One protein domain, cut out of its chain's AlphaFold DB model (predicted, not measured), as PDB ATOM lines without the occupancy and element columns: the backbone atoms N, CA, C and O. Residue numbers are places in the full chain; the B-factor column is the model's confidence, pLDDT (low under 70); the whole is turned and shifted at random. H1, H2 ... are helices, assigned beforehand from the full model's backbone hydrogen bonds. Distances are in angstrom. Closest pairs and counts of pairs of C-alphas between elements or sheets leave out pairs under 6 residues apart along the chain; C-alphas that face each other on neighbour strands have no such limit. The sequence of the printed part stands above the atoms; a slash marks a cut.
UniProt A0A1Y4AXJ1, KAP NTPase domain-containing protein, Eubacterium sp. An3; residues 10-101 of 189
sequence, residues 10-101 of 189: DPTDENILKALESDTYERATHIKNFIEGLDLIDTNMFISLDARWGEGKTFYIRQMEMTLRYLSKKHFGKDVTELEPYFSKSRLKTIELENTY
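This is residues 10 to 101 of the 189 residues of the protein "KAP NTPase domain-containing protein" of Eubacterium sp. An3 (UniProt A0A1Y4AXJ1). One long helix, H3, runs through the middle; H1 and H2 cross it, short H4 packs on H1, and short H5 on H2. A long loop, residues 40 to 56, joins H2 to H3, and its residues 50 to 55 stick out. The printed part has 92 residues with five named helices, H1 to H5, and no named strand: all helix, compact, radius of gyration of the C-alphas 13.1 A, spans 38 by 32 by 19 A.

Look first at H1, residues 13 to 21: it touches residues 59 to 66 of H3, residues 57 to 75, about perpendicular at 82 degrees, closest C-alphas Ile 16 and Gln 63, 5.9 A. H2, residues 28 to 39, touches H3 at a steep tilt of 66 degrees, the same way, with residues 31 to 35 alone, closest C-alphas Ile 31 and Met 64, 6.1 A. H4, residues 84 to 88, touches H1, closest C-alphas Tyr 86 and Glu 21, 4.6 A. H5, residues 91 to 94, touches H2, closest C-alphas Leu 92 and Lys 32, 5.9 A. Every O i to N i+4 pair is within hydrogen-bond range in H1 to H4; H5 is too short for one.

Find C-alpha 13 at (9.377, -7.126, 58.145), where H1 begins its 12.3 A. H2 spans 16.7 A, H3 27.0 A; H5 ends at C-alpha 94, (13.425, -11.542, 78.400).

The C-alphas farthest apart, Arg 52 and Gly 77, are 38.7 A apart. The printed part has no cut; the link H2 to H3 is long. No printed residue is under 70 in pLDDT.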
ATOM      1  N   ASP A  10       8.031   2.319  55.548       87.56
ATOM      2  CA  ASP A  10       6.960   1.329  55.430       87.56
ATOM      3  C   ASP A  10       7.133   0.227  56.490       87.56
ATOM      4  O   ASP A  10       8.268  -0.165  56.778       87.56
ATOM      5  N   PRO A  11       6.044  -0.326  57.050       89.62
ATOM      6  CA  PRO A  11       6.096  -1.346  58.101       89.62
ATOM      7  C   PRO A  11       6.408  -2.761  57.559       89.62
ATOM      8  O   PRO A  11       5.743  -3.739  57.912       89.62
ATOM      9  N   THR A  12       7.411  -2.878  56.685       92.00
ATOM     10  CA  THR A  12       7.923  -4.160  56.171       92.00
ATOM     11  C   THR A  12       8.639  -4.941  57.270       92.00
ATOM     12  O   THR A  12       9.162  -4.342  58.208       92.00
ATOM     13  N   ASP A  13       8.702  -6.270  57.156       92.56
ATOM     14  CA  ASP A  13       9.377  -7.126  58.145       92.56
ATOM     15  C   ASP A  13      10.823  -6.672  58.408       92.56
ATOM     16  O   ASP A  13      11.222  -6.534  59.561       92.56
ATOM     17  N   GLU A  14      11.575  -6.338  57.356       93.56
ATOM     18  CA  GLU A  14      12.952  -5.841  57.467       93.56
ATOM     19  C   GLU A  14      13.043  -4.530  58.265       93.56
ATOM     20  O   GLU A  14      13.883  -4.398  59.157       93.56
ATOM     21  N   ASN A  15      12.170  -3.560  57.975       93.50
ATOM     22  CA  ASN A  15      12.171  -2.276  58.676       93.50
ATOM     23  C   ASN A  15      11.764  -2.437  60.143       93.50
ATOM     24  O   ASN A  15      12.321  -1.767  61.012       93.50
ATOM     25  N   ILE A  16      10.813  -3.332  60.420       94.81
ATOM     26  CA  ILE A  16      10.367  -3.647  61.779       94.81
ATOM     27  C   ILE A  16      11.498  -4.296  62.575       94.81
ATOM     28  O   ILE A  16      11.795  -3.834  63.672       94.81
ATOM     29  N   LEU A  17      12.166  -5.308  62.013       94.75
ATOM     30  CA  LEU A  17      13.289  -5.996  62.654       94.75
ATOM     31  C   LEU A  17      14.450  -5.046  62.956       94.75
ATOM     32  O   LEU A  17      14.933  -5.011  64.084       94.75
ATOM     33  N   LYS A  18      14.829  -4.200  61.991       93.06
ATOM     34  CA  LYS A  18      15.849  -3.162  62.202       93.06
ATOM     35  C   LYS A  18      15.469  -2.211  63.333       93.06
ATOM     36  O   LYS A  18      16.296  -1.913  64.183       93.06
ATOM     37  N   ALA A  19      14.219  -1.756  63.371       91.94
ATOM     38  CA  ALA A  19      13.762  -0.841  64.410       91.94
ATOM     39  C   ALA A  19      13.645  -1.491  65.800       91.94
ATOM     40  O   ALA A  19      13.748  -0.779  66.797       91.94
ATOM     41  N   LEU A  20      13.406  -2.805  65.870       93.69
ATOM     42  CA  LEU A  20      13.453  -3.578  67.116       93.69
ATOM     43  C   LEU A  20      14.889  -3.729  67.627       93.69
ATOM     44  O   LEU A  20      15.118  -3.602  68.828       93.69
ATOM     45  N   GLU A  21      15.842  -3.961  66.722       92.94
ATOM     46  CA  GLU A  21      17.264  -4.100  67.049       92.94
ATOM     47  C   GLU A  21      17.866  -2.790  67.566       92.94
ATOM     48  O   GLU A  21      18.557  -2.784  68.584       92.94
ATOM     49  N   SER A  22      17.612  -1.675  66.875       88.38
ATOM     50  CA  SER A  22      18.176  -0.372  67.240       88.38
ATOM     51  C   SER A  22      17.391   0.370  68.320       88.38
ATOM     52  O   SER A  22      17.841   1.429  68.747       88.38
ATOM     53  N   ASP A  23      16.222  -0.144  68.722       85.75
ATOM     54  CA  ASP A  23      15.272   0.505  69.638       85.75
ATOM     55  C   ASP A  23      15.073   2.002  69.321       85.75
ATOM     56  O   ASP A  23      15.028   2.847  70.209       85.75
ATOM     57  N   THR A  24      14.967   2.352  68.029       71.19
ATOM     58  CA  THR A  24      15.054   3.745  67.519       71.19
ATOM     59  C   THR A  24      14.054   4.714  68.156       71.19
ATOM     60  O   THR A  24      14.244   5.926  68.107       71.19
ATOM     61  N   TYR A  25      12.967   4.189  68.720       76.31
ATOM     62  CA  TYR A  25      11.893   4.964  69.338       76.31
ATOM     63  C   TYR A  25      11.780   4.730  70.849       76.31
ATOM     64  O   TYR A  25      10.765   5.108  71.429       76.31
ATOM     65  N   GLU A  26      12.759   4.052  71.460       85.88
ATOM     66  CA  GLU A  26      12.766   3.661  72.879       85.88
ATOM     67  C   GLU A  26      11.486   2.900  73.281       85.88
ATOM     68  O   GLU A  26      10.958   2.996  74.392       85.88
ATOM     69  N   ARG A  27      10.945   2.129  72.329       89.38
ATOM     70  CA  ARG A  27       9.655   1.442  72.453       89.38
ATOM     71  C   ARG A  27       9.788   0.054  73.047       89.38
ATOM     72  O   ARG A  27       8.763  -0.496  73.438       89.38
ATOM     73  N   ALA A  28      10.989  -0.513  73.167       93.00
ATOM     74  CA  ALA A  28      11.158  -1.875  73.671       93.00
ATOM     75  C   ALA A  28      10.498  -2.088  75.047       93.00
ATOM     76  O   ALA A  28       9.867  -3.116  75.276       93.00
ATOM     77  N   THR A  29      10.556  -1.101  75.950       93.56
ATOM     78  CA  THR A  29       9.850  -1.162  77.249       93.56
ATOM     79  C   THR A  29       8.338  -1.174  77.078       93.56
ATOM     80  O   THR A  29       7.647  -1.967  77.706       93.56
ATOM     81  N   HIS A  30       7.817  -0.303  76.216       94.12
ATOM     82  CA  HIS A  30       6.385  -0.198  75.968       94.12
ATOM     83  C   HIS A  30       5.836  -1.454  75.290       94.12
ATOM     84  O   HIS A  30       4.748  -1.898  75.632       94.12
ATOM     85  N   ILE A  31       6.580  -2.040  74.348       95.94
ATOM     86  CA  ILE A  31       6.227  -3.310  73.698       95.94
ATOM     87  C   ILE A  31       6.204  -4.434  74.736       95.94
ATOM     88  O   ILE A  31       5.217  -5.158  74.802       95.94
ATOM     89  N   LYS A  32       7.255  -4.548  75.564       96.12
ATOM     90  CA  LYS A  32       7.333  -5.541  76.645       96.12
ATOM     91  C   LYS A  32       6.127  -5.445  77.576       96.12
ATOM     92  O   LYS A  32       5.392  -6.414  77.699       96.12
ATOM     93  N   ASN A  33       5.882  -4.265  78.143       95.56
ATOM     94  CA  ASN A  33       4.782  -4.057  79.082       95.56
ATOM     95  C   ASN A  33       3.415  -4.335  78.443       95.56
ATOM     96  O   ASN A  33       2.523  -4.848  79.108       95.56
ATOM     97  N   PHE A  34       3.236  -3.989  77.164       96.00
ATOM     98  CA  PHE A  34       1.990  -4.271  76.460       96.00
ATOM     99  C   PHE A  34       1.789  -5.775  76.268       96.00
ATOM    100  O   PHE A  34       0.715  -6.273  76.568       96.00
ATOM    101  N   ILE A  35       2.813  -6.496  75.802       96.38
ATOM    102  CA  ILE A  35       2.752  -7.947  75.589       96.38
ATOM    103  C   ILE A  35       2.530  -8.695  76.909       96.38
ATOM    104  O   ILE A  35       1.665  -9.557  76.966       96.38
ATOM    105  N   GLU A  36       3.249  -8.338  77.973       95.88
ATOM    106  CA  GLU A  36       3.026  -8.914  79.307       95.88
ATOM    107  C   GLU A  36       1.619  -8.577  79.823       95.88
ATOM    108  O   GLU A  36       0.950  -9.421  80.401       95.88
ATOM    109  N   GLY A  37       1.120  -7.368  79.552       94.94
ATOM    110  CA  GLY A  37      -0.256  -6.988  79.864       94.94
ATOM    111  C   GLY A  37      -1.305  -7.793  79.090       94.94
ATOM    112  O   GLY A  37      -2.341  -8.115  79.661       94.94
ATOM    113  N   LEU A  38      -1.044  -8.146  77.823       93.56
ATOM    114  CA  LEU A  38      -1.915  -9.040  77.047       93.56
ATOM    115  C   LEU A  38      -2.008 -10.434  77.677       93.56
ATOM    116  O   LEU A  38      -3.057 -11.063  77.575       93.56
ATOM    117  N   ASP A  39      -0.938 -10.899  78.318       92.88
ATOM    118  CA  ASP A  39      -0.859 -12.213  78.971       92.88
ATOM    119  C   ASP A  39      -1.646 -12.308  80.272       92.88
ATOM    120  O   ASP A  39      -2.078 -13.387  80.662       92.88
ATOM    121  N   LEU A  40      -1.948 -11.160  80.877       92.44
ATOM    122  CA  LEU A  40      -2.837 -11.073  82.032       92.44
ATOM    123  C   LEU A  40      -4.325 -11.085  81.655       92.44
ATOM    124  O   LEU A  40      -5.173 -11.185  82.540       92.44
ATOM    125  N   ILE A  41      -4.665 -10.923  80.371       89.00
ATOM    126  CA  ILE A  41      -6.056 -10.893  79.921       89.00
ATOM    127  C   ILE A  41      -6.529 -12.332  79.695       89.00
ATOM    128  O   ILE A  41      -6.172 -12.975  78.712       89.00
ATOM    129  N   ASP A  42      -7.404 -12.805  80.577       82.44
ATOM    130  CA  ASP A  42      -8.014 -14.138  80.528       82.44
ATOM    131  C   ASP A  42      -9.291 -14.202  79.673       82.44
ATOM    132  O   ASP A  42      -9.918 -15.256  79.560       82.44
ATOM    133  N   THR A  43      -9.686 -13.075  79.068       79.62
ATOM    134  CA  THR A  43     -10.904 -12.944  78.267       79.62
ATOM    135  C   THR A  43     -10.664 -12.421  76.848       79.62
ATOM    136  O   THR A  43      -9.640 -11.821  76.536       79.62
ATOM    137  N   ASN A  44     -11.637 -12.595  75.954       80.44
ATOM    138  CA  ASN A  44     -11.557 -12.002  74.621       80.44
ATOM    139  C   ASN A  44     -11.751 -10.488  74.724       80.44
ATOM    140  O   ASN A  44     -12.757 -10.020  75.260       80.44
ATOM    141  N   MET A  45     -10.810  -9.718  74.178       85.81
ATOM    142  CA  MET A  45     -10.829  -8.261  74.267       85.81
ATOM    143  C   MET A  45     -10.543  -7.602  72.920       85.81
ATOM    144  O   MET A  45      -9.692  -8.043  72.150       85.81
ATOM    145  N   PHE A  46     -11.226  -6.485  72.675       89.50
ATOM    146  CA  PHE A  46     -10.878  -5.548  71.616       89.50
ATOM    147  C   PHE A  46     -10.081  -4.390  72.210       89.50
ATOM    148  O   PHE A  46     -10.573  -3.677  73.083       89.50
ATOM    149  N   ILE A  47      -8.858  -4.193  71.719       90.62
ATOM    150  CA  ILE A  47      -7.978  -3.103  72.146       90.62
ATOM    151  C   ILE A  47      -7.834  -2.123  70.986       90.62
ATOM    152  O   ILE A  47      -7.441  -2.501  69.883       90.62
ATOM    153  N   SER A  48      -8.141  -0.854  71.245       91.88
ATOM    154  CA  SER A  48      -7.924   0.235  70.294       91.88
ATOM    155  C   SER A  48      -6.719   1.065  70.722       91.88
ATOM    156  O   SER A  48      -6.598   1.431  71.891       91.88
ATOM    157  N   LEU A  49      -5.833   1.374  69.774       91.31
ATOM    158  CA  LEU A  49      -4.709   2.282  69.990       91.31
ATOM    159  C   LEU A  49      -5.041   3.664  69.433       91.31
ATOM    160  O   LEU A  49      -5.104   3.848  68.214       91.31
ATOM    161  N   ASP A  50      -5.183   4.642  70.322       92.94
ATOM    162  CA  ASP A  50      -5.372   6.035  69.935       92.94
ATOM    163  C   ASP A  50      -4.028   6.768  69.804       92.94
ATOM    164  O   ASP A  50      -3.181   6.731  70.694       92.94
ATOM    165  N   ALA A  51      -3.821   7.419  68.659       90.12
ATOM    166  CA  ALA A  51      -2.703   8.324  68.397       90.12
ATOM    167  C   ALA A  51      -2.990   9.139  67.127       90.12
ATOM    168  O   ALA A  51      -3.850   8.778  66.318       90.12
ATOM    169  N   ARG A  52      -2.199  10.178  66.846       92.00
ATOM    170  CA  ARG A  52      -2.329  10.966  65.605       92.00
ATOM    171  C   ARG A  52      -1.901  10.177  64.360       92.00
ATOM    172  O   ARG A  52      -1.220   9.146  64.442       92.00
ATOM    173  N   TRP A  53      -2.332  10.626  63.179       87.69
ATOM    174  CA  TRP A  53      -1.815  10.089  61.915       87.69
ATOM    175  C   TRP A  53      -0.316  10.384  61.837       87.69
ATOM    176  O   TRP A  53       0.102  11.521  62.021       87.69
ATOM    177  N   GLY A  54       0.486   9.355  61.569       85.56
ATOM    178  CA  GLY A  54       1.931   9.493  61.371       85.56
ATOM    179  C   GLY A  54       2.756   9.126  62.600       85.56
ATOM    180  O   GLY A  54       3.950   8.920  62.469       85.56
ATOM    181  N   GLU A  55       2.121   8.897  63.754       87.44
ATOM    182  CA  GLU A  55       2.787   8.514  65.018       87.44
ATOM    183  C   GLU A  55       3.280   7.049  65.048       87.44
ATOM    184  O   GLU A  55       3.750   6.528  66.062       87.44
ATOM    185  N   GLY A  56       3.148   6.332  63.929       89.62
ATOM    186  CA  GLY A  56       3.651   4.967  63.798       89.62
ATOM    187  C   GLY A  56       2.828   3.908  64.537       89.62
ATOM    188  O   GLY A  56       3.409   2.928  64.991       89.62
ATOM    189  N   LYS A  57       1.498   4.060  64.638       92.19
ATOM    190  CA  LYS A  57       0.591   3.035  65.208       92.19
ATOM    191  C   LYS A  57       0.747   1.675  64.526       92.19
ATOM    192  O   LYS A  57       0.990   0.675  65.187       92.19
ATOM    193  N   THR A  58       0.676   1.650  63.194       92.38
ATOM    194  CA  THR A  58       0.873   0.427  62.402       92.38
ATOM    195  C   THR A  58       2.245  -0.183  62.659       92.38
ATOM    196  O   THR A  58       2.368  -1.388  62.836       92.38
ATOM    197  N   PHE A  59       3.274   0.660  62.733       93.00
ATOM    198  CA  PHE A  59       4.638   0.228  63.008       93.00
ATOM    199  C   PHE A  59       4.760  -0.392  64.408       93.00
ATOM    200  O   PHE A  59       5.392  -1.427  64.571       93.00
ATOM    201  N   TYR A  60       4.087   0.188  65.404       93.62
ATOM    202  CA  TYR A  60       4.046  -0.316  66.775       93.62
ATOM    203  C   TYR A  60       3.312  -1.661  66.893       93.62
ATOM    204  O   TYR A  60       3.848  -2.595  67.481       93.62
ATOM    205  N   ILE A  61       2.146  -1.809  66.251       94.62
ATOM    206  CA  ILE A  61       1.424  -3.094  66.175       94.62
ATOM    207  C   ILE A  61       2.288  -4.171  65.513       94.62
ATOM    208  O   ILE A  61       2.351  -5.304  65.981       94.62
ATOM    209  N   ARG A  62       3.002  -3.816  64.442       95.44
ATOM    210  CA  ARG A  62       3.893  -4.736  63.726       95.44
ATOM    211  C   ARG A  62       5.115  -5.133  64.553       95.44
ATOM    212  O   ARG A  62       5.541  -6.278  64.494       95.44
ATOM    213  N   GLN A  63       5.647  -4.225  65.370       95.56
ATOM    214  CA  GLN A  63       6.693  -4.545  66.346       95.56
ATOM    215  C   GLN A  63       6.211  -5.558  67.395       95.56
ATOM    216  O   GLN A  63       6.946  -6.494  67.714       95.56
ATOM    217  N   MET A  64       4.979  -5.415  67.896       95.88
ATOM    218  CA  MET A  64       4.377  -6.391  68.814       95.88
ATOM    219  C   MET A  64       4.149  -7.745  68.141       95.88
ATOM    220  O   MET A  64       4.549  -8.763  68.698       95.88
ATOM    221  N   GLU A  65       3.567  -7.761  66.936       95.50
ATOM    222  CA  GLU A  65       3.349  -8.991  66.162       95.50
ATOM    223  C   GLU A  65       4.661  -9.740  65.920       95.50
ATOM    224  O   GLU A  65       4.749 -10.927  66.227       95.50
ATOM    225  N   MET A  66       5.703  -9.044  65.458       95.50
ATOM    226  CA  MET A  66       7.025  -9.628  65.236       95.50
ATOM    227  C   MET A  66       7.644 -10.185  66.527       95.50
ATOM    228  O   MET A  66       8.264 -11.249  66.511       95.50
ATOM    229  N   THR A  67       7.468  -9.479  67.647       96.25
ATOM    230  CA  THR A  67       7.975  -9.914  68.957       96.25
ATOM    231  C   THR A  67       7.264 -11.179  69.425       96.25
ATOM    232  O   THR A  67       7.927 -12.166  69.735       96.25
ATOM    233  N   LEU A  68       5.927 -11.198  69.398       94.50
ATOM    234  CA  LEU A  68       5.141 -12.392  69.718       94.50
ATOM    235  C   LEU A  68       5.511 -13.556  68.791       94.50
ATOM    236  O   LEU A  68       5.694 -14.673  69.254       94.50
ATOM    237  N   ARG A  69       5.715 -13.300  67.493       91.56
ATOM    238  CA  ARG A  69       6.110 -14.322  66.515       91.56
ATOM    239  C   ARG A  69       7.455 -14.954  66.859       91.56
ATOM    240  O   ARG A  69       7.599 -16.173  66.760       91.56
ATOM    241  N   TYR A  70       8.434 -14.144  67.258       93.75
ATOM    242  CA  TYR A  70       9.730 -14.625  67.738       93.75
ATOM    243  C   TYR A  70       9.579 -15.498  68.993       93.75
ATOM    244  O   TYR A  70      10.081 -16.625  69.011       93.75
ATOM    245  N   LEU A  71       8.835 -15.023  69.999       91.88
ATOM    246  CA  LEU A  71       8.597 -15.756  71.249       91.88
ATOM    247  C   LEU A  71       7.887 -17.094  70.996       91.88
ATOM    248  O   LEU A  71       8.339 -18.132  71.475       91.88
ATOM    249  N   SER A  72       6.845 -17.099  70.166       86.06
ATOM    250  CA  SER A  72       6.095 -18.307  69.822       86.06
ATOM    251  C   SER A  72       6.939 -19.309  69.046       86.06
ATOM    252  O   SER A  72       6.912 -20.499  69.353       86.06
ATOM    253  N   LYS A  73       7.746 -18.863  68.071       84.75
ATOM    254  CA  LYS A  73       8.678 -19.760  67.368       84.75
ATOM    255  C   LYS A  73       9.664 -20.416  68.333       84.75
ATOM    256  O   LYS A  73       9.874 -21.623  68.234       84.75
ATOM    257  N   LYS A  74      10.219 -19.647  69.273       86.81
ATOM    258  CA  LYS A  74      11.126 -20.157  70.306       86.81
ATOM    259  C   LYS A  74      10.429 -21.187  71.202       86.81
ATOM    260  O   LYS A  74      10.990 -22.254  71.427       86.81
ATOM    261  N   HIS A  75       9.203 -20.903  71.645       82.75
ATOM    262  CA  HIS A  75       8.398 -21.827  72.450       82.75
ATOM    263  C   HIS A  75       8.104 -23.143  71.708       82.75
ATOM    264  O   HIS A  75       8.277 -24.225  72.262       82.75
ATOM    265  N   PHE A  76       7.739 -23.076  70.425       77.44
ATOM    266  CA  PHE A  76       7.484 -24.256  69.589       77.44
ATOM    267  C   PHE A  76       8.754 -24.962  69.077       77.44
ATOM    268  O   PHE A  76       8.647 -25.869  68.247       77.44
ATOM    269  N   GLY A  77       9.953 -24.546  69.502       78.69
ATOM    270  CA  GLY A  77      11.220 -25.129  69.045       78.69
ATOM    271  C   GLY A  77      11.464 -24.984  67.536       78.69
ATOM    272  O   GLY A  77      12.140 -25.816  66.934       78.69
ATOM    273  N   LYS A  78      10.875 -23.964  66.901       81.94
ATOM    274  CA  LYS A  78      11.090 -23.644  65.484       81.94
ATOM    275  C   LYS A  78      12.384 -22.856  65.310       81.94
ATOM    276  O   LYS A  78      12.859 -22.200  66.234       81.94
ATOM    277  N   ASP A  79      12.914 -22.876  64.091       85.25
ATOM    278  CA  ASP A  79      14.107 -22.106  63.756       85.25
ATOM    279  C   ASP A  79      13.853 -20.592  63.892       85.25
ATOM    280  O   ASP A  79      12.932 -20.021  63.288       85.25
ATOM    281  N   VAL A  80      14.685 -19.959  64.718       90.75
ATOM    282  CA  VAL A  80      14.717 -18.516  64.979       90.75
ATOM    283  C   VAL A  80      16.065 -17.900  64.617       90.75
ATOM    284  O   VAL A  80      16.280 -16.735  64.926       90.75
ATOM    285  N   THR A  81      16.962 -18.628  63.946       92.25
ATOM    286  CA  THR A  81      18.328 -18.174  63.630       92.25
ATOM    287  C   THR A  81      18.339 -16.837  62.886       92.25
ATOM    288  O   THR A  81      19.172 -15.982  63.169       92.25
ATOM    289  N   GLU A  82      17.372 -16.616  61.993       91.25
ATOM    290  CA  GLU A  82      17.223 -15.351  61.261       91.25
ATOM    291  C   GLU A  82      16.685 -14.198  62.125       91.25
ATOM    292  O   GLU A  82      16.948 -13.036  61.834       91.25
ATOM    293  N   LEU A  83      15.930 -14.494  63.188       93.06
ATOM    294  CA  LEU A  83      15.322 -13.488  64.065       93.06
ATOM    295  C   LEU A  83      16.210 -13.162  65.271       93.06
ATOM    296  O   LEU A  83      16.253 -12.015  65.708       93.06
ATOM    297  N   GLU A  84      16.934 -14.152  65.794       93.69
ATOM    298  CA  GLU A  84      17.736 -14.067  67.018       93.69
ATOM    299  C   GLU A  84      18.664 -12.837  67.064       93.69
ATOM    300  O   GLU A  84      18.689 -12.179  68.110       93.69
ATOM    301  N   PRO A  85      19.369 -12.437  65.981       94.12
ATOM    302  CA  PRO A  85      20.231 -11.254  66.005       94.12
ATOM    303  C   PRO A  85      19.488  -9.976  66.411       94.12
ATOM    304  O   PRO A  85      19.990  -9.232  67.255       94.12
ATOM    305  N   TYR A  86      18.266  -9.776  65.905       93.94
ATOM    306  CA  TYR A  86      17.460  -8.573  66.142       93.94
ATOM    307  C   TYR A  86      16.924  -8.472  67.578       93.94
ATOM    308  O   TYR A  86      16.652  -7.377  68.064       93.94
ATOM    309  N   PHE A  87      16.800  -9.603  68.278       94.38
ATOM    310  CA  PHE A  87      16.318  -9.659  69.664       94.38
ATOM    311  C   PHE A  87      17.442  -9.855  70.687       94.38
ATOM    312  O   PHE A  87      17.241  -9.582  71.868       94.38
ATOM    313  N   SER A  88      18.632 -10.288  70.258       87.62
ATOM    314  CA  SER A  88      19.746 -10.696  71.128       87.62
ATOM    315  C   SER A  88      20.156  -9.652  72.175       87.62
ATOM    316  O   SER A  88      20.460 -10.013  73.312       87.62
ATOM    317  N   LYS A  89      20.139  -8.368  71.802       85.88
ATOM    318  CA  LYS A  89      20.474  -7.222  72.667       85.88
ATOM    319  C   LYS A  89      19.240  -6.516  73.235       85.88
ATOM    320  O   LYS A  89      19.375  -5.557  73.991       85.88
ATOM    321  N   SER A  90      18.046  -6.958  72.853       90.25
ATOM    322  CA  SER A  90      16.789  -6.324  73.223       90.25
ATOM    323  C   SER A  90      16.215  -6.945  74.493       90.25
ATOM    324  O   SER A  90      16.200  -8.164  74.664       90.25
ATOM    325  N   ARG A  91      15.632  -6.108  75.358       90.25
ATOM    326  CA  ARG A  91      14.860  -6.563  76.531       90.25
ATOM    327  C   ARG A  91      13.635  -7.401  76.150       90.25
ATOM    328  O   ARG A  91      13.082  -8.099  76.984       90.25
ATOM    329  N   LEU A  92      13.222  -7.364  74.886       94.31
ATOM    330  CA  LEU A  92      12.117  -8.171  74.372       94.31
ATOM    331  C   LEU A  92      12.411  -9.679  74.415       94.31
ATOM    332  O   LEU A  92      11.484 -10.476  74.494       94.31
ATOM    333  N   LYS A  93      13.689 -10.088  74.425       92.06
ATOM    334  CA  LYS A  93      14.082 -11.496  74.592       92.06
ATOM    335  C   LYS A  93      13.800 -12.040  75.999       92.06
ATOM    336  O   LYS A  93      13.725 -13.256  76.164       92.06
ATOM    337  N   THR A  94      13.675 -11.164  76.999       91.31
ATOM    338  CA  THR A  94      13.425 -11.542  78.400       91.31
ATOM    339  C   THR A  94      11.938 -11.594  78.737       91.31
ATOM    340  O   THR A  94      11.597 -11.668  79.910       91.31
ATOM    341  N   ILE A  95      11.060 -11.448  77.743       95.00
ATOM    342  CA  ILE A  95       9.624 -11.614  77.940       95.00
ATOM    343  C   ILE A  95       9.367 -13.095  78.226       95.00
ATOM    344  O   ILE A  95       9.741 -13.959  77.431       95.00
ATOM    345  N   GLU A  96       8.723 -13.357  79.354       91.06
ATOM    346  CA  GLU A  96       8.239 -14.672  79.760       91.06
ATOM    347  C   GLU A  96       6.714 -14.591  79.807       91.06
ATOM    348  O   GLU A  96       6.172 -13.684  80.432       91.06
ATOM    349  N   LEU A  97       6.047 -15.486  79.078       89.00
ATOM    350  CA  LEU A  97       4.589 -15.528  78.965       89.00
ATOM    351  C   LEU A  97       4.095 -16.873  79.482       89.00
ATOM    352  O   LEU A  97       4.714 -17.905  79.203       89.00
ATOM    353  N   GLU A  98       2.985 -16.856  80.206       86.12
ATOM    354  CA  GLU A  98       2.259 -18.052  80.623       86.12
ATOM    355  C   GLU A  98       1.544 -18.691  79.426       86.12
ATOM    356  O   GLU A  98       1.476 -19.918  79.319       86.12
ATOM    357  N   ASN A  99       1.066 -17.867  78.485       83.25
ATOM    358  CA  ASN A  99       0.381 -18.325  77.285       83.25
ATOM    359  C   ASN A  99       1.270 -18.262  76.039       83.25
ATOM    360  O   ASN A  99       2.161 -17.426  75.885       83.25
ATOM    361  N   THR A 100       0.980 -19.143  75.079       80.06
ATOM    362  CA  THR A 100       1.583 -19.079  73.742       80.06
ATOM    363  C   THR A 100       0.630 -18.420  72.761       80.06
ATOM    364  O   THR A 100      -0.521 -18.829  72.619       80.06
ATOM    365  N   TYR A 101       1.143 -17.447  72.017       82.12
ATOM    366  CA  TYR A 101       0.349 -16.665  71.081       82.12
ATOM    367  C   TYR A 101       0.546 -17.115  69.642       82.12
ATOM    368  O   TYR A 101       1.643 -17.482  69.226       82.12
TER     369      TYR A 101